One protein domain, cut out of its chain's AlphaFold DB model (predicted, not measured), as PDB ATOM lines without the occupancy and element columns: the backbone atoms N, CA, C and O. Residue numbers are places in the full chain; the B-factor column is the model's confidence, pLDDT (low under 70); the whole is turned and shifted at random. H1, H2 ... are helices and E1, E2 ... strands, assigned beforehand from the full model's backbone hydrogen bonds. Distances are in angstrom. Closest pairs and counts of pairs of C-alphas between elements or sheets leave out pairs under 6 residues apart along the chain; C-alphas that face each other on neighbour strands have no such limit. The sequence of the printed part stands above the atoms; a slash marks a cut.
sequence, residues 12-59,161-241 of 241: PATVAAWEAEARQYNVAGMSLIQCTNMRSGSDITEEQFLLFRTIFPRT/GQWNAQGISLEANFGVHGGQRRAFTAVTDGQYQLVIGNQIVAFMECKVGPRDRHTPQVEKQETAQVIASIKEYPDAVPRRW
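This is residues 12 to 59 and 161 to 241 of the 241 residues of an uncharacterized protein of Byssochlamys spectabilis (UniProt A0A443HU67). A small sheet of three strands, E1, E4 and E5, meets a long two-stranded hairpin, E2 and E3, at a sharp corner, and the longest helix, H3, packs across one face of that hairpin near the middle of the domain. Beyond H3 come two shorter helices, H2 packing on residues 220 to 227 of H3 and H1 packing on H2, far from the small sheet. The printed part has 129 residues with three named helices and five named strands, in the order H1 H2 E1 E2 E3 E4 E5 H3; the sheets, ordered E1 - E4 - E5 and E2 - E3, are antiparallel. The class is mixed, with 64 residues, under half, in named elements. The whole is compact, with a radius of gyration of the C-alphas of 15.6 A and spans of 46 by 40 by 23 A.

In the largest sheet, E4, residues 190 to 194, is the inner strand between the edge strands E1, residues 161 to 164, and E5, residues 200 to 204. E1 and E4 are antiparallel, with N 162 and O 193 2.8 A apart, within hydrogen-bond range. E4 and E5 form a hairpin, with N 192 and O 202 at 2.9 A. E3, residues 180 to 187, runs on into E4 across a break of 2 residues, at 86 degrees. E3 forms a hairpin with E2, residues 169 to 177, with N 170 and O 186 at 2.8 A. H3, residues 217 to 232, only grazes the sheet of E1, E4 and E5, with its residues 222 to 229. H3 has 18 pairs of C-alphas within 8 A of E2, the closest being those of Ala 172 and Ala 228, 4.1 A. H2, residues 46 to 52, touches H3 at a steep tilt of 39 degrees, the same way; H3 touches H2 with its residues 220 to 227 alone, and the closest C-alphas are those of Phe 49 and Lys 220, 6.3 A apart. H1, residues 15 to 24, touches H2 at a steep tilt of 47 degrees, opposite ways, closest at the C-alphas of Ala 22 and Leu 50, 6.5 A. H1 and H3 are apart. In H1, H2 and H3 every O i to N i+4 pair is within hydrogen-bond range.

E2 is 23.4 A long and E3 22.3 A; H3 measures 22.4 A and ends at C-alpha 232, (114.390, 79.317, 106.755). H1 begins at C-alpha 15, (118.172, 90.570, 131.624), and measures 14.1 A. E4 is 13.2 A long.

The two C-alphas farthest apart, those of Gln 24 and Ile 196, are 47.6 A apart. Residues 60 to 160 are not printed, and C-alphas 59 and 161 are 25.0 A apart across the cut. The long links are H1 to H2 and E5 to H3. The mean pLDDT of the printed part is 84.5; residue 36, residue 59 and residues 235 to 241 are under 70.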
ATOM      1  N   PRO A  12     125.119  92.655 126.558       79.12
ATOM      2  CA  PRO A  12     124.346  92.625 127.784       79.12
ATOM      3  C   PRO A  12     124.423  91.227 128.394       79.12
ATOM      4  O   PRO A  12     124.087  90.208 127.778       79.12
ATOM      5  N   ALA A  13     124.932  91.170 129.624       78.19
ATOM      6  CA  ALA A  13     125.226  89.916 130.310       78.19
ATOM      7  C   ALA A  13     124.038  89.364 131.111       78.19
ATOM      8  O   ALA A  13     124.028  88.170 131.415       78.19
ATOM      9  N   THR A  14     123.075  90.222 131.454       81.25
ATOM     10  CA  THR A  14     121.905  89.933 132.294       81.25
ATOM     11  C   THR A  14     120.640  90.494 131.644       81.25
ATOM     12  O   THR A  14     120.729  91.366 130.781       81.25
ATOM     13  N   VAL A  15     119.465  90.024 132.078       82.69
ATOM     14  CA  VAL A  15     118.172  90.570 131.624       82.69
ATOM     15  C   VAL A  15     118.087  92.069 131.918       82.69
ATOM     16  O   VAL A  15     117.788  92.841 131.023       82.69
ATOM     17  N   ALA A  16     118.467  92.496 133.126       86.25
ATOM     18  CA  ALA A  16     118.475  93.912 133.496       86.25
ATOM     19  C   ALA A  16     119.418  94.758 132.616       86.25
ATOM     20  O   ALA A  16     119.066  95.872 132.238       86.25
ATOM     21  N   ALA A  17     120.598  94.231 132.259       85.38
ATOM     22  CA  ALA A  17     121.511  94.910 131.338       85.38
ATOM     23  C   ALA A  17     120.920  94.998 129.922       85.38
ATOM     24  O   ALA A  17     120.986  96.053 129.300       85.38
ATOM     25  N   TRP A  18     120.291  93.919 129.444       86.69
ATOM     26  CA  TRP A  18     119.605  93.914 128.152       86.69
ATOM     27  C   TRP A  18     118.446  94.913 128.124       86.69
ATOM     28  O   TRP A  18     118.331  95.661 127.165       86.69
ATOM     29  N   GLU A  19     117.622  94.986 129.173       86.00
ATOM     30  CA  GLU A  19     116.519  95.950 129.259       86.00
ATOM     31  C   GLU A  19     117.018  97.399 129.270       86.00
ATOM     32  O   GLU A  19     116.417  98.264 128.629       86.00
ATOM     33  N   ALA A  20     118.111  97.672 129.988       86.62
ATOM     34  CA  ALA A  20     118.728  98.993 130.016       86.62
ATOM     35  C   ALA A  20     119.242  99.400 128.626       86.62
ATOM     36  O   ALA A  20     118.933 100.497 128.161       86.62
ATOM     37  N   GLU A  21     119.951  98.501 127.938       86.56
ATOM     38  CA  GLU A  21     120.416  98.730 126.566       86.56
ATOM     39  C   GLU A  21     119.246  98.848 125.580       86.56
ATOM     40  O   GLU A  21     119.224  99.757 124.758       86.56
ATOM     41  N   ALA A  22     118.215  98.008 125.696       85.69
ATOM     42  CA  ALA A  22     117.032  98.075 124.843       85.69
ATOM     43  C   ALA A  22     116.308  99.424 124.966       85.69
ATOM     44  O   ALA A  22     115.853  99.973 123.963       85.69
ATOM     45  N   ARG A  23     116.231  99.996 126.176       87.56
ATOM     46  CA  ARG A  23     115.714 101.359 126.382       87.56
ATOM     47  C   ARG A  23     116.647 102.409 125.787       87.56
ATOM     48  O   ARG A  23     116.164 103.315 125.120       87.56
ATOM     49  N   GLN A  24     117.959 102.275 125.982       86.56
ATOM     50  CA  GLN A  24     118.955 103.203 125.437       86.56
ATOM     51  C   GLN A  24     118.906 103.277 123.902       86.56
ATOM     52  O   GLN A  24     118.982 104.365 123.336       86.56
ATOM     53  N   TYR A  25     118.748 102.132 123.240       83.44
ATOM     54  CA  TYR A  25     118.645 102.018 121.785       83.44
ATOM     55  C   TYR A  25     117.205 102.184 121.259       83.44
ATOM     56  O   TYR A  25     116.956 101.977 120.076       83.44
ATOM     57  N   ASN A  26     116.247 102.570 122.114       84.56
ATOM     58  CA  ASN A  26     114.827 102.757 121.778       84.56
ATOM     59  C   ASN A  26     114.144 101.531 121.141       84.56
ATOM     60  O   ASN A  26     113.165 101.676 120.414       84.56
ATOM     61  N   VAL A  27     114.627 100.324 121.442       85.44
ATOM     62  CA  VAL A  27     114.044  99.052 120.981       85.44
ATOM     63  C   VAL A  27     113.182  98.356 122.035       85.44
ATOM     64  O   VAL A  27     112.640  97.277 121.795       85.44
ATOM     65  N   ALA A  28     113.014  98.965 123.210       83.44
ATOM     66  CA  ALA A  28     112.113  98.461 124.239       83.44
ATOM     67  C   ALA A  28     110.661  98.425 123.723       83.44
ATOM     68  O   ALA A  28     110.107  99.445 123.324       83.44
ATOM     69  N   GLY A  29     110.046  97.238 123.732       79.50
ATOM     70  CA  GLY A  29     108.687  97.027 123.216       79.50
ATOM     71  C   GLY A  29     108.588  96.929 121.690       79.50
ATOM     72  O   GLY A  29     107.484  96.771 121.171       79.50
ATOM     73  N   MET A  30     109.712  96.988 120.967       81.62
ATOM     74  CA  MET A  30     109.725  96.740 119.529       81.62
ATOM     75  C   MET A  30     109.683  95.239 119.218       81.62
ATOM     76  O   MET A  30     110.238  94.403 119.931       81.62
ATOM     77  N   SER A  31     109.047  94.907 118.102       78.81
ATOM     78  CA  SER A  31     109.069  93.590 117.472       78.81
ATOM     79  C   SER A  31     110.023  93.580 116.277       78.81
ATOM     80  O   SER A  31     110.293  94.615 115.666       78.81
ATOM     81  N   LEU A  32     110.469  92.391 115.865       77.00
ATOM     82  CA  LEU A  32     111.317  92.223 114.674       77.00
ATOM     83  C   LEU A  32     110.667  92.718 113.376       77.00
ATOM     84  O   LEU A  32     111.362  93.064 112.428       77.00
ATOM     85  N   ILE A  33     109.337  92.801 113.341       73.69
ATOM     86  CA  ILE A  33     108.581  93.325 112.196       73.69
ATOM     87  C   ILE A  33     108.837  94.830 112.011       73.69
ATOM     88  O   ILE A  33     108.786  95.340 110.890       73.69
ATOM     89  N   GLN A  34     109.156  95.540 113.097       74.12
ATOM     90  CA  GLN A  34     109.442  96.975 113.086       74.12
ATOM     91  C   GLN A  34     110.899  97.288 112.701       74.12
ATOM     92  O   GLN A  34     111.221  98.449 112.450       74.12
ATOM     93  N   CYS A  35     111.776  96.279 112.584       73.44
ATOM     94  CA  CYS A  35     113.126  96.461 112.052       73.44
ATOM     95  C   CYS A  35     113.079  96.728 110.552       73.44
ATOM     96  O   CYS A  35     112.908  95.822 109.734       73.44
ATOM     97  N   THR A  36     113.281  97.986 110.177       68.06
ATOM     98  CA  THR A  36     113.464  98.371 108.781       68.06
ATOM     99  C   THR A  36     114.954  98.291 108.414       68.06
ATOM    100  O   THR A  36     115.805  98.489 109.272       68.06
ATOM    101  N   ASN A  37     115.289  97.947 107.162       71.81
ATOM    102  CA  ASN A  37     116.675  97.808 106.656       71.81
ATOM    103  C   ASN A  37     117.489  96.608 107.179       71.81
ATOM    104  O   ASN A  37     118.594  96.749 107.692       71.81
ATOM    105  N   MET A  38     116.972  95.403 106.965       75.88
ATOM    106  CA  MET A  38     117.738  94.164 107.106       75.88
ATOM    107  C   MET A  38     118.321  93.801 105.729       75.88
ATOM    108  O   MET A  38     117.593  93.839 104.738       75.88
ATOM    109  N   ARG A  39     119.639  93.572 105.627       72.56
ATOM    110  CA  ARG A  39     120.299  93.200 104.352       72.56
ATOM    111  C   ARG A  39     121.314  92.074 104.516       72.56
ATOM    112  O   ARG A  39     121.255  91.114 103.759       72.56
ATOM    113  N   SER A  40     122.201  92.163 105.509       84.94
ATOM    114  CA  SER A  40     123.252  91.165 105.736       84.94
ATOM    115  C   SER A  40     123.397  90.804 107.212       84.94
ATOM    116  O   SER A  40     123.460  91.685 108.064       84.94
ATOM    117  N   GLY A  41     123.533  89.510 107.501       79.19
ATOM    118  CA  GLY A  41     123.860  88.972 108.822       79.19
ATOM    119  C   GLY A  41     125.263  89.360 109.300       79.19
ATOM    120  O   GLY A  41     125.520  89.391 110.500       79.19
ATOM    121  N   SER A  42     126.164  89.709 108.374       83.00
ATOM    122  CA  SER A  42     127.492  90.236 108.705       83.00
ATOM    123  C   SER A  42     127.492  91.714 109.097       83.00
ATOM    124  O   SER A  42     128.514  92.188 109.590       83.00
ATOM    125  N   ASP A  43     126.371  92.414 108.912       85.88
ATOM    126  CA  ASP A  43     126.227  93.861 109.099       85.88
ATOM    127  C   ASP A  43     124.978  94.195 109.932       85.88
ATOM    128  O   ASP A  43     124.235  95.133 109.646       85.88
ATOM    129  N   ILE A  44     124.690  93.366 110.943       86.44
ATOM    130  CA  ILE A  44     123.551  93.609 111.830       86.44
ATOM    131  C   ILE A  44     123.868  94.736 112.817       86.44
ATOM    132  O   ILE A  44     124.928  94.761 113.461       86.44
ATOM    133  N   THR A  45     122.929  95.666 112.959       86.50
ATOM    134  CA  THR A  45     123.082  96.807 113.869       86.50
ATOM    135  C   THR A  45     122.917  96.383 115.331       86.50
ATOM    136  O   THR A  45     122.459  95.278 115.636       86.50
ATOM    137  N   GLU A  46     123.306  97.247 116.265       86.38
ATOM    138  CA  GLU A  46     123.099  97.065 117.705       86.38
ATOM    139  C   GLU A  46     121.618  96.844 118.050       86.38
ATOM    140  O   GLU A  46     121.287  95.939 118.814       86.38
ATOM    141  N   GLU A  47     120.723  97.615 117.435       86.50
ATOM    142  CA  GLU A  47     119.271  97.526 117.605       86.50
ATOM    143  C   GLU A  47     118.742  96.164 117.150       86.50
ATOM    144  O   GLU A  47     118.006  95.488 117.874       86.50
ATOM    145  N   GLN A  48     119.154  95.737 115.951       86.94
ATOM    146  CA  GLN A  48     118.782  94.441 115.384       86.94
ATOM    147  C   GLN A  48     119.311  93.307 116.254       86.94
ATOM    148  O   GLN A  48     118.575  92.373 116.563       86.94
ATOM    149  N   PHE A  49     120.562  93.418 116.705       88.81
ATOM    150  CA  PHE A  49     121.155  92.464 117.623       88.81
ATOM    151  C   PHE A  49     120.344  92.370 118.918       88.81
ATOM    152  O   PHE A  49     119.933  91.276 119.284       88.81
ATOM    153  N   LEU A  50     120.027  93.478 119.590       87.81
ATOM    154  CA  LEU A  50     119.237  93.450 120.827       87.81
ATOM    155  C   LEU A  50     117.873  92.775 120.639       87.81
ATOM    156  O   LEU A  50     117.464  91.995 121.501       87.81
ATOM    157  N   LEU A  51     117.207  92.999 119.507       87.88
ATOM    158  CA  LEU A  51     115.937  92.345 119.193       87.88
ATOM    159  C   LEU A  51     116.111  90.855 118.882       87.88
ATOM    160  O   LEU A  51     115.352  90.027 119.380       87.88
ATOM    161  N   PHE A  52     117.146  90.479 118.139       89.06
ATOM    162  CA  PHE A  52     117.505  89.087 117.863       89.06
ATOM    163  C   PHE A  52     117.760  88.274 119.135       89.06
ATOM    164  O   PHE A  52     117.425  87.091 119.208       89.06
ATOM    165  N   ARG A  53     118.269  88.919 120.183       87.12
ATOM    166  CA  ARG A  53     118.548  88.288 121.480       87.12
ATOM    167  C   ARG A  53     117.300  87.863 122.250       87.12
ATOM    168  O   ARG A  53     117.424  87.075 123.186       87.12
ATOM    169  N   THR A  54     116.119  88.318 121.828       84.44
ATOM    170  CA  THR A  54     114.831  87.800 122.318       84.44
ATOM    171  C   THR A  54     114.524  86.398 121.780       84.44
ATOM    172  O   THR A  54     113.901  85.609 122.482       84.44
ATOM    173  N   ILE A  55     115.009  86.061 120.576       83.81
ATOM    174  CA  ILE A  55     114.900  84.721 119.977       83.81
ATOM    175  C   ILE A  55     116.081  83.849 120.404       83.81
ATOM    176  O   ILE A  55     115.899  82.700 120.798       83.81
ATOM    177  N   PHE A  56     117.298  84.393 120.334       84.50
ATOM    178  CA  PHE A  56     118.522  83.675 120.672       84.50
ATOM    179  C   PHE A  56     119.220  84.323 121.876       84.50
ATOM    180  O   PHE A  56     120.092  85.187 121.707       84.50
ATOM    181  N   PRO A  57     118.847  83.937 123.114       80.94
ATOM    182  CA  PRO A  57     119.432  84.488 124.329       80.94
ATOM    183  C   PRO A  57     120.890  84.045 124.497       80.94
ATOM    184  O   PRO A  57     121.474  83.339 123.677       80.94
ATOM    185  N   ARG A  58     121.565  84.534 125.543       77.38
ATOM    186  CA  ARG A  58     123.005  84.279 125.732       77.38
ATOM    187  C   ARG A  58     123.288  82.794 125.812       77.38
ATOM    188  O   ARG A  58     122.756  82.110 126.682       77.38
ATOM    189  N   THR A  59     124.201  82.340 124.962       69.94
ATOM    190  CA  THR A  59     124.803  81.025 125.107       69.94
ATOM    191  C   THR A  59     125.533  80.972 126.446       69.94
ATOM    192  O   THR A  59     126.291  81.872 126.827       69.94
ATOM    193  N   GLY A 161     127.626  61.675 108.559       90.75
ATOM    194  CA  GLY A 161     127.742  63.024 108.013       90.75
ATOM    195  C   GLY A 161     129.184  63.440 107.751       90.75
ATOM    196  O   GLY A 161     130.126  62.732 108.115       90.75
ATOM    197  N   GLN A 162     129.341  64.618 107.158       92.81
ATOM    198  CA  GLN A 162     130.621  65.220 106.804       92.81
ATOM    199  C   GLN A 162     130.686  66.690 107.224       92.81
ATOM    200  O   GLN A 162     129.709  67.432 107.110       92.81
ATOM    201  N   TRP A 163     131.859  67.104 107.690       94.75
ATOM    202  CA  TRP A 163     132.210  68.505 107.869       94.75
ATOM    203  C   TRP A 163     132.758  69.059 106.562       94.75
ATOM    204  O   TRP A 163     133.576  68.420 105.900       94.75
ATOM    205  N   ASN A 164     132.340  70.264 106.193       91.56
ATOM    206  CA  ASN A 164     132.881  70.953 105.029       91.56
ATOM    207  C   ASN A 164     132.958  72.472 105.258       91.56
ATOM    208  O   ASN A 164     132.298  73.017 106.142       91.56
ATOM    209  N   ALA A 165     133.805  73.130 104.462       93.81
ATOM    210  CA  ALA A 165     134.083  74.569 104.527       93.81
ATOM    211  C   ALA A 165     133.227  75.394 103.548       93.81
ATOM    212  O   ALA A 165     133.555  76.541 103.252       93.81
ATOM    213  N   GLN A 166     132.196  74.791 102.946       91.38
ATOM    214  CA  GLN A 166     131.351  75.505 101.998       91.38
ATOM    215  C   GLN A 166     130.415  76.418 102.779       91.38
ATOM    216  O   GLN A 166     129.575  75.923 103.515       91.38
ATOM    217  N   GLY A 167     130.521  77.731 102.599       91.19
ATOM    218  CA  GLY A 167     129.558  78.638 103.210       91.19
ATOM    219  C   GLY A 167     128.157  78.428 102.643       91.19
ATOM    220  O   GLY A 167     127.980  78.354 101.422       91.19
ATOM    221  N   ILE A 168     127.164  78.338 103.526       91.31
ATOM    222  CA  ILE A 168     125.748  78.277 103.157       91.31
ATOM    223  C   ILE A 168     125.114  79.627 103.450       91.31
ATOM    224  O   ILE A 168     125.291  80.194 104.526       91.31
ATOM    225  N   SER A 169     124.380  80.133 102.464       94.12
ATOM    226  CA  SER A 169     123.607  81.365 102.553       94.12
ATOM    227  C   SER A 169     122.219  81.050 103.096       94.12
ATOM    228  O   SER A 169     121.419  80.454 102.381       94.12
ATOM    229  N   LEU A 170     121.947  81.480 104.325       93.06
ATOM    230  CA  LEU A 170     120.678  81.296 105.018       93.06
ATOM    231  C   LEU A 170     119.845  82.580 104.987       93.06
ATOM    232  O   LEU A 170     120.388  83.660 105.226       93.06
ATOM    233  N   GLU A 171     118.536  82.494 104.765       92.81
ATOM    234  CA  GLU A 171     117.635  83.650 104.716       92.81
ATOM    235  C   GLU A 171     116.649  83.701 105.893       92.81
ATOM    236  O   GLU A 171     115.746  82.879 106.041       92.81
ATOM    237  N   ALA A 172     116.731  84.767 106.689       91.69
ATOM    238  CA  ALA A 172     115.693  85.106 107.651       91.69
ATOM    239  C   ALA A 172     114.624  85.991 107.006       91.69
ATOM    240  O   ALA A 172     114.842  87.191 106.858       91.69
ATOM    241  N   ASN A 173     113.450  85.440 106.687       89.94
ATOM    242  CA  ASN A 173     112.312  86.218 106.186       89.94
ATOM    243  C   ASN A 173     111.260  86.478 107.281       89.94
ATOM    244  O   ASN A 173     110.673  85.550 107.842       89.94
ATOM    245  N   PHE A 174     110.990  87.755 107.564       86.31
ATOM    246  CA  PHE A 174     110.000  88.228 108.541       86.31
ATOM    247  C   PHE A 174     108.728  88.794 107.888       86.31
ATOM    248  O   PHE A 174     107.901  89.398 108.567       86.31
ATOM    249  N   GLY A 175     108.552  88.589 106.581       86.12
ATOM    250  CA  GLY A 175     107.385  89.028 105.824       86.12
ATOM    251  C   GLY A 175     107.526  90.434 105.240       86.12
ATOM    252  O   GLY A 175     108.625  90.954 105.032       86.12
ATOM    253  N   VAL A 176     106.381  91.042 104.927       84.12
ATOM    254  CA  VAL A 176     106.281  92.371 104.314       84.12
ATOM    255  C   VAL A 176     105.499  93.289 105.245       84.12
ATOM    256  O   VAL A 176     104.395  92.952 105.666       84.12
ATOM    257  N   HIS A 177     106.051  94.464 105.543       78.69
ATOM    258  CA  HIS A 177     105.370  95.493 106.329       78.69
ATOM    259  C   HIS A 177     105.591  96.868 105.694       78.69
ATOM    260  O   HIS A 177     106.727  97.232 105.380       78.69
ATOM    261  N   GLY A 178     104.506  97.618 105.469       78.69
ATOM    262  CA  GLY A 178     104.563  98.916 104.783       78.69
ATOM    263  C   GLY A 178     105.131  98.832 103.359       78.69
ATOM    264  O   GLY A 178     105.877  99.712 102.947       78.69
ATOM    265  N   GLY A 179     104.864  97.735 102.636       80.56
ATOM    266  CA  GLY A 179     105.347  97.515 101.263       80.56
ATOM    267  C   GLY A 179     106.823  97.117 101.135       80.56
ATOM    268  O   GLY A 179     107.299  96.912 100.022       80.56
ATOM    269  N   GLN A 180     107.557  96.972 102.242       81.12
ATOM    270  CA  GLN A 180     108.965  96.571 102.226       81.12
ATOM    271  C   GLN A 180     109.155  95.154 102.770       81.12
ATOM    272  O   GLN A 180     108.660  94.822 103.851       81.12
ATOM    273  N   ARG A 181     109.919  94.332 102.040       83.62
ATOM    274  CA  ARG A 181     110.370  93.014 102.506       83.62
ATOM    275  C   ARG A 181     111.322  93.188 103.686       83.62
ATOM    276  O   ARG A 181     112.253  93.994 103.639       83.62
ATOM    277  N   ARG A 182     111.083  92.422 104.745       85.81
ATOM    278  CA  ARG A 182     111.887  92.401 105.965       85.81
ATOM    279  C   ARG A 182     112.634  91.083 106.010       85.81
ATOM    280  O   ARG A 182     112.127  90.104 106.542       85.81
ATOM    281  N   ALA A 183     113.812  91.048 105.402       88.75
ATOM    282  CA  ALA A 183     114.639  89.853 105.397       88.75
ATOM    283  C   ALA A 183     116.125  90.199 105.470       88.75
ATOM    284  O   ALA A 183     116.515  91.278 105.040       88.75
ATOM    285  N   PHE A 184     116.946  89.292 105.990       91.50
ATOM    286  CA  PHE A 184     118.399  89.344 105.818       91.50
ATOM    287  C   PHE A 184     118.937  87.971 105.440       91.50
ATOM    288  O   PHE A 184     118.321  86.949 105.740       91.50
ATOM    289  N   THR A 185     120.123  87.974 104.844       93.69
ATOM    290  CA  THR A 185     120.881  86.760 104.555       93.69
ATOM    291  C   THR A 185     122.092  86.665 105.473       93.69
ATOM    292  O   THR A 185     122.827  87.641 105.612       93.69
ATOM    293  N   ALA A 186     122.325  85.511 106.090       94.81
ATOM    294  CA  ALA A 186     123.524  85.206 106.865       94.81
ATOM    295  C   ALA A 186     124.282  84.049 106.211       94.81
ATOM    296  O   ALA A 186     123.676  83.060 105.820       94.81
ATOM    297  N   VAL A 187     125.603  84.170 106.092       94.50
ATOM    298  CA  VAL A 187     126.452  83.142 105.473       94.50
ATOM    299  C   VAL A 187     127.293  82.477 106.554       94.50
ATOM    300  O   VAL A 187     127.833  83.186 107.402       94.50
ATOM    301  N   THR A 188     127.368  81.147 106.551       94.56
ATOM    302  CA  THR A 188     128.223  80.357 107.458       94.56
ATOM    303  C   THR A 188     129.643  80.207 106.914       94.56
ATOM    304  O   THR A 188     129.860  80.321 105.708       94.56
ATOM    305  N   ASP A 189     130.610  79.879 107.775       94.44
ATOM    306  CA  ASP A 189     131.971  79.507 107.344       94.44
ATOM    307  C   ASP A 189     132.107  78.008 107.023       94.44
ATOM    308  O   ASP A 189     133.129  77.552 106.501       94.44
ATOM    309  N   GLY A 190     131.071  77.237 107.351       94.81
ATOM    310  CA  GLY A 190     130.907  75.833 107.016       94.81
ATOM    311  C   GLY A 190     129.884  75.149 107.921       94.81
ATOM    312  O   GLY A 190     129.194  75.793 108.721       94.81
ATOM    313  N   GLN A 191     129.774  73.829 107.788       94.31
ATOM    314  CA  GLN A 191     128.745  73.046 108.470       94.31
ATOM    315  C   GLN A 191     129.107  71.571 108.603       94.31
ATOM    316  O   GLN A 191     129.922  71.035 107.845       94.31
ATOM    317  N   TYR A 192     128.414  70.909 109.528       93.88
ATOM    318  CA  TYR A 192     128.234  69.464 109.520       93.88
ATOM    319  C   TYR A 192     126.907  69.117 108.847       93.88
ATOM    320  O   TYR A 192     125.840  69.569 109.280       93.88
ATOM    321  N   GLN A 193     126.987  68.299 107.803       92.00
ATOM    322  CA  GLN A 193     125.843  67.852 107.018       92.00
ATOM    323  C   GLN A 193     125.746  66.329 107.064       92.00
ATOM    324  O   GLN A 193     126.736  65.634 106.826       92.00
ATOM    325  N   LEU A 194     124.558  65.799 107.349       89.38
ATOM    326  CA  LEU A 194     124.287  64.370 107.226       89.38
ATOM    327  C   LEU A 194     124.332  63.962 105.751       89.38
ATOM    328  O   LEU A 194     123.739  64.629 104.905       89.38
ATOM    329  N   VAL A 195     125.030  62.863 105.447       85.00
ATOM    330  CA  VAL A 195     125.166  62.369 104.063       85.00
ATOM    331  C   VAL A 195     123.810  61.909 103.535       85.00
ATOM    332  O   VAL A 195     123.464  62.145 102.381       85.00
ATOM    333  N   ILE A 196     123.026  61.256 104.391       81.94
ATOM    334  CA  ILE A 196     121.676  60.814 104.056       81.94
ATOM    335  C   ILE A 196     120.704  61.936 104.415       81.94
ATOM    336  O   ILE A 196     120.653  62.382 105.561       81.94
ATOM    337  N   GLY A 197     119.925  62.378 103.428       76.75
ATOM    338  CA  GLY A 197     118.899  63.407 103.610       76.75
ATOM    339  C   GLY A 197     119.426  64.841 103.651       76.75
ATOM    340  O   GLY A 197     118.653  65.728 103.987       76.75
ATOM    341  N   ASN A 198     120.711  65.073 103.337       80.94
ATOM    342  CA  ASN A 198     121.323  66.397 103.145       80.94
ATOM    343  C   ASN A 198     121.073  67.422 104.266       80.94
ATOM    344  O   ASN A 198     121.171  68.628 104.045       80.94
ATOM    345  N   GLN A 199     120.808  66.956 105.483       85.19
ATOM    346  CA  GLN A 199     120.406  67.811 106.588       85.19
ATOM    347  C   GLN A 199     121.612  68.469 107.260       85.19
ATOM    348  O   GLN A 199     122.546  67.785 107.688       85.19
ATOM    349  N   ILE A 200     121.550  69.787 107.449       87.81
ATOM    350  CA  ILE A 200     122.515  70.513 108.278       87.81
ATOM    351  C   ILE A 200     122.156  70.325 109.754       87.81
ATOM    352  O   ILE A 200     121.001  70.494 110.150       87.81
ATOM    353  N   VAL A 201     123.144  69.973 110.576       87.12
ATOM    354  CA  VAL A 201     122.933  69.746 112.019       87.12
ATOM    355  C   VAL A 201     123.857  70.573 112.910       87.12
ATOM    356  O   VAL A 201     123.602  70.688 114.106       87.12
ATOM    357  N   ALA A 202     124.912  71.164 112.346       89.62
ATOM    358  CA  ALA A 202     125.755  72.128 113.039       89.62
ATOM    359  C   ALA A 202     126.337  73.134 112.046       89.62
ATOM    360  O   ALA A 202     126.724  72.759 110.941       89.62
ATOM    361  N   PHE A 203     126.436  74.392 112.471       92.06
ATOM    362  CA  PHE A 203     127.142  75.442 111.743       92.06
ATOM    363  C   PHE A 203     128.509  75.691 112.360       92.06
ATOM    364  O   PHE A 203     128.757  75.383 113.528       92.06
ATOM    365  N   MET A 204     129.378  76.291 111.564       92.50
ATOM    366  CA  MET A 204     130.686  76.749 111.980       92.50
ATOM    367  C   MET A 204     130.832  78.225 111.618       92.50
ATOM    368  O   MET A 204     130.537  78.630 110.495       92.50
ATOM    369  N   GLU A 205     131.324  78.988 112.586       92.12
ATOM    370  CA  GLU A 205     131.790  80.362 112.436       92.12
ATOM    371  C   GLU A 205     133.236  80.388 112.929       92.12
ATOM    372  O   GLU A 205     133.545  79.930 114.037       92.12
ATOM    373  N   CYS A 206     134.146  80.867 112.094       91.88
ATOM    374  CA  CYS A 206     135.574  80.793 112.316       91.88
ATOM    375  C   CYS A 206     136.200  82.177 112.180       91.88
ATOM    376  O   CYS A 206     135.974  82.905 111.224       91.88
ATOM    377  N   LYS A 207     137.079  82.530 113.121       90.75
ATOM    378  CA  LYS A 207     137.847  83.773 113.059       90.75
ATOM    379  C   LYS A 207     139.337  83.510 113.113       90.75
ATOM    380  O   LYS A 207     139.820  82.610 113.792       90.75
ATOM    381  N   VAL A 208     140.096  84.383 112.458       88.56
ATOM    382  CA  VAL A 208     141.569  84.336 112.378       88.56
ATOM    383  C   VAL A 208     142.309  84.410 113.736       88.56
ATOM    384  O   VAL A 208     143.538  84.297 113.811       88.56
ATOM    385  N   GLY A 209     141.608  84.667 114.841       86.19
ATOM    386  CA  GLY A 209     142.231  84.863 116.144       86.19
ATOM    387  C   GLY A 209     141.288  84.633 117.319       86.19
ATOM    388  O   GLY A 209     140.140  84.249 117.116       86.19
ATOM    389  N   PRO A 210     141.777  84.876 118.549       87.19
ATOM    390  CA  PRO A 210     141.001  84.664 119.764       87.19
ATOM    391  C   PRO A 210     139.689  85.441 119.745       87.19
ATOM    392  O   PRO A 210     139.666  86.592 119.305       87.19
ATOM    393  N   ARG A 211     138.637  84.819 120.281       87.50
ATOM    394  CA  ARG A 211     137.274  85.358 120.310       87.50
ATOM    395  C   ARG A 211     137.201  86.788 120.835       87.50
ATOM    396  O   ARG A 211     136.608  87.631 120.179       87.50
ATOM    397  N   ASP A 212     137.895  87.078 121.933       87.38
ATOM    398  CA  ASP A 212     137.867  88.392 122.591       87.38
ATOM    399  C   ASP A 212     138.318  89.552 121.685       87.38
ATOM    400  O   ASP A 212     137.987  90.702 121.947       87.38
ATOM    401  N   ARG A 213     139.070  89.274 120.607       88.56
ATOM    402  CA  ARG A 213     139.473  90.291 119.616       88.56
ATOM    403  C   ARG A 213     138.403  90.576 118.563       88.56
ATOM    404  O   ARG A 213     138.537  91.547 117.828       88.56
ATOM    405  N   HIS A 214     137.412  89.699 118.460       88.62
ATOM    406  CA  HIS A 214     136.330  89.741 117.479       88.62
ATOM    407  C   HIS A 214     134.971  90.008 118.126       88.62
ATOM    408  O   HIS A 214     134.009  90.282 117.417       88.62
ATOM    409  N   THR A 215     134.876  89.959 119.454       87.19
ATOM    410  CA  THR A 215     133.696  90.403 120.199       87.19
ATOM    411  C   THR A 215     133.512  91.920 120.052       87.19
ATOM    412  O   THR A 215     134.492  92.657 120.172       87.19
ATOM    413  N   PRO A 216     132.284  92.427 119.812       87.31
ATOM    414  CA  PRO A 216     130.999  91.710 119.766       87.31
ATOM    415  C   PRO A 216     130.603  91.176 118.380       87.31
ATOM    416  O   PRO A 216     129.532  90.590 118.224       87.31
ATOM    417  N   GLN A 217     131.412  91.430 117.353       88.38
ATOM    418  CA  GLN A 217     131.051  91.168 115.962       88.38
ATOM    419  C   GLN A 217     130.813  89.680 115.680       88.38
ATOM    420  O   GLN A 217     129.881  89.338 114.955       88.38
ATOM    421  N   VAL A 218     131.617  88.793 116.269       89.31
ATOM    422  CA  VAL A 218     131.421  87.343 116.120       89.31
ATOM    423  C   VAL A 218     130.105  86.885 116.758       89.31
ATOM    424  O   VAL A 218     129.365  86.126 116.145       89.31
ATOM    425  N   GLU A 219     129.731  87.409 117.930       89.38
ATOM    426  CA  GLU A 219     128.443  87.092 118.560       89.38
ATOM    427  C   GLU A 219     127.251  87.606 117.747       89.38
ATOM    428  O   GLU A 219     126.210  86.944 117.694       89.38
ATOM    429  N   LYS A 220     127.394  88.775 117.110       90.56
ATOM    430  CA  LYS A 220     126.398  89.310 116.178       90.56
ATOM    431  C   LYS A 220     126.188  88.360 114.993       90.56
ATOM    432  O   LYS A 220     125.050  87.994 114.705       90.56
ATOM    433  N   GLN A 221     127.276  87.918 114.364       91.69
ATOM    434  CA  GLN A 221     127.246  87.007 113.213       91.69
ATOM    435  C   GLN A 221     126.641  85.644 113.567       91.69
ATOM    436  O   GLN A 221     125.697  85.212 112.906       91.69
ATOM    437  N   GLU A 222     127.090  85.024 114.659       91.31
ATOM    438  CA  GLU A 222     126.535  83.756 115.154       91.31
ATOM    439  C   GLU A 222     125.029  83.874 115.441       91.31
ATOM    440  O   GLU A 222     124.236  83.010 115.068       91.31
ATOM    441  N   THR A 223     124.610  84.977 116.074       91.81
ATOM    442  CA  THR A 223     123.193  85.234 116.366       91.81
ATOM    443  C   THR A 223     122.375  85.358 115.079       91.81
ATOM    444  O   THR A 223     121.294  84.777 114.979       91.81
ATOM    445  N   ALA A 224     122.890  86.081 114.078       92.75
ATOM    446  CA  ALA A 224     122.233  86.227 112.784       92.75
ATOM    447  C   ALA A 224     122.081  84.876 112.064       92.75
ATOM    448  O   ALA A 224     121.001  84.578 111.560       92.75
ATOM    449  N   GLN A 225     123.125  84.043 112.058       93.94
ATOM    450  CA  GLN A 225     123.104  82.712 111.440       93.94
ATOM    451  C   GLN A 225     122.074  81.788 112.097       93.94
ATOM    452  O   GLN A 225     121.288  81.148 111.397       93.94
ATOM    453  N   VAL A 226     122.017  81.755 113.433       91.81
ATOM    454  CA  VAL A 226     121.022  80.947 114.155       91.81
ATOM    455  C   VAL A 226     119.604  81.405 113.812       91.81
ATOM    456  O   VAL A 226     118.752  80.578 113.498       91.81
ATOM    457  N   ILE A 227     119.342  82.712 113.794       91.56
ATOM    458  CA  ILE A 227     118.007  83.231 113.463       91.56
ATOM    459  C   ILE A 227     117.633  82.942 112.011       91.56
ATOM    460  O   ILE A 227     116.511  82.506 111.764       91.56
ATOM    461  N   ALA A 228     118.559  83.129 111.068       92.94
ATOM    462  CA  ALA A 228     118.348  82.752 109.676       92.94
ATOM    463  C   ALA A 228     118.004  81.268 109.544       92.94
ATOM    464  O   ALA A 228     117.000  80.943 108.917       92.94
ATOM    465  N   SER A 229     118.721  80.385 110.244       91.50
ATOM    466  CA  SER A 229     118.419  78.951 110.221       91.50
ATOM    467  C   SER A 229     117.024  78.610 110.757       91.50
ATOM    468  O   SER A 229     116.309  77.830 110.137       91.50
ATOM    469  N   ILE A 230     116.601  79.232 111.865       89.88
ATOM    470  CA  ILE A 230     115.275  79.014 112.463       89.88
ATOM    471  C   ILE A 230     114.174  79.483 111.506       89.88
ATOM    472  O   ILE A 230     113.103  78.880 111.425       89.88
ATOM    473  N   LYS A 231     114.413  80.601 110.815       89.19
ATOM    474  CA  LYS A 231     113.435  81.224 109.925       89.19
ATOM    475  C   LYS A 231     113.299  80.504 108.595       89.19
ATOM    476  O   LYS A 231     112.171  80.379 108.126       89.19
ATOM    477  N   GLU A 232     114.402  80.061 108.011       89.06
ATOM    478  CA  GLU A 232     114.390  79.317 106.755       89.06
ATOM    479  C   GLU A 232     113.900  77.878 106.953       89.06
ATOM    480  O   GLU A 232     113.168  77.357 106.112       89.06
ATOM    481  N   TYR A 233     114.212  77.269 108.104       84.06
ATOM    482  CA  TYR A 233     113.906  75.865 108.398       84.06
ATOM    483  C   TYR A 233     113.194  75.683 109.750       84.06
ATOM    484  O   TYR A 233     113.759  75.104 110.682       84.06
ATOM    485  N   PRO A 234     111.942  76.157 109.889       77.44
ATOM    486  CA  PRO A 234     111.189  76.032 111.133       77.44
ATOM    487  C   PRO A 234     110.831  74.569 111.445       77.44
ATOM    488  O   PRO A 234     110.428  73.813 110.562       77.44
ATOM    489  N   ASP A 235     110.874  74.189 112.727       68.88
ATOM    490  CA  ASP A 235     110.600  72.816 113.198       68.88
ATOM    491  C   ASP A 235     109.179  72.300 112.886       68.88
ATOM    492  O   ASP A 235     108.921  71.100 112.954       68.88
ATOM    493  N   ALA A 236     108.250  73.192 112.528       52.38
ATOM    494  CA  ALA A 236     106.843  72.881 112.266       52.38
ATOM    495  C   ALA A 236     106.563  72.281 110.872       52.38
ATOM    496  O   ALA A 236     105.414  71.957 110.570       52.38
ATOM    497  N   VAL A 237     107.575  72.137 110.010       46.59
ATOM    498  CA  VAL A 237     107.426  71.585 108.654       46.59
ATOM    499  C   VAL A 237     108.318  70.347 108.522       46.59
ATOM    500  O   VAL A 237     109.474  70.400 108.948       46.59
ATOM    501  N   PRO A 238     107.839  69.225 107.938       42.34
ATOM    502  CA  PRO A 238     108.701  68.094 107.621       42.34
ATOM    503  C   PRO A 238     109.893  68.591 106.812       42.34
ATOM    504  O   PRO A 238     109.723  69.147 105.726       42.34
ATOM    505  N   ARG A 239     111.088  68.417 107.377       47.41
ATOM    506  CA  ARG A 239     112.354  68.851 106.797       47.41
ATOM    507  C   ARG A 239     112.561  68.146 105.453       47.41
ATOM    508  O   ARG A 239     113.040  67.018 105.413       47.41
ATOM    509  N   ARG A 240     112.150  68.787 104.359       39.56
ATOM    510  CA  ARG A 240     112.561  68.418 103.004       39.56
ATOM    511  C   ARG A 240     113.773  69.277 102.673       39.56
ATOM    512  O   ARG A 240     113.611  70.444 102.333       39.56
ATOM    513  N   TRP A 241     114.948  68.697 102.874       54.81
ATOM    514  CA  TRP A 241     116.206  69.181 102.321       54.81
ATOM    515  C   TRP A 241     116.446  68.470 100.994       54.81
ATOM    516  O   TRP A 241     116.272  67.229 100.969       54.81
TER     517      TRP A 241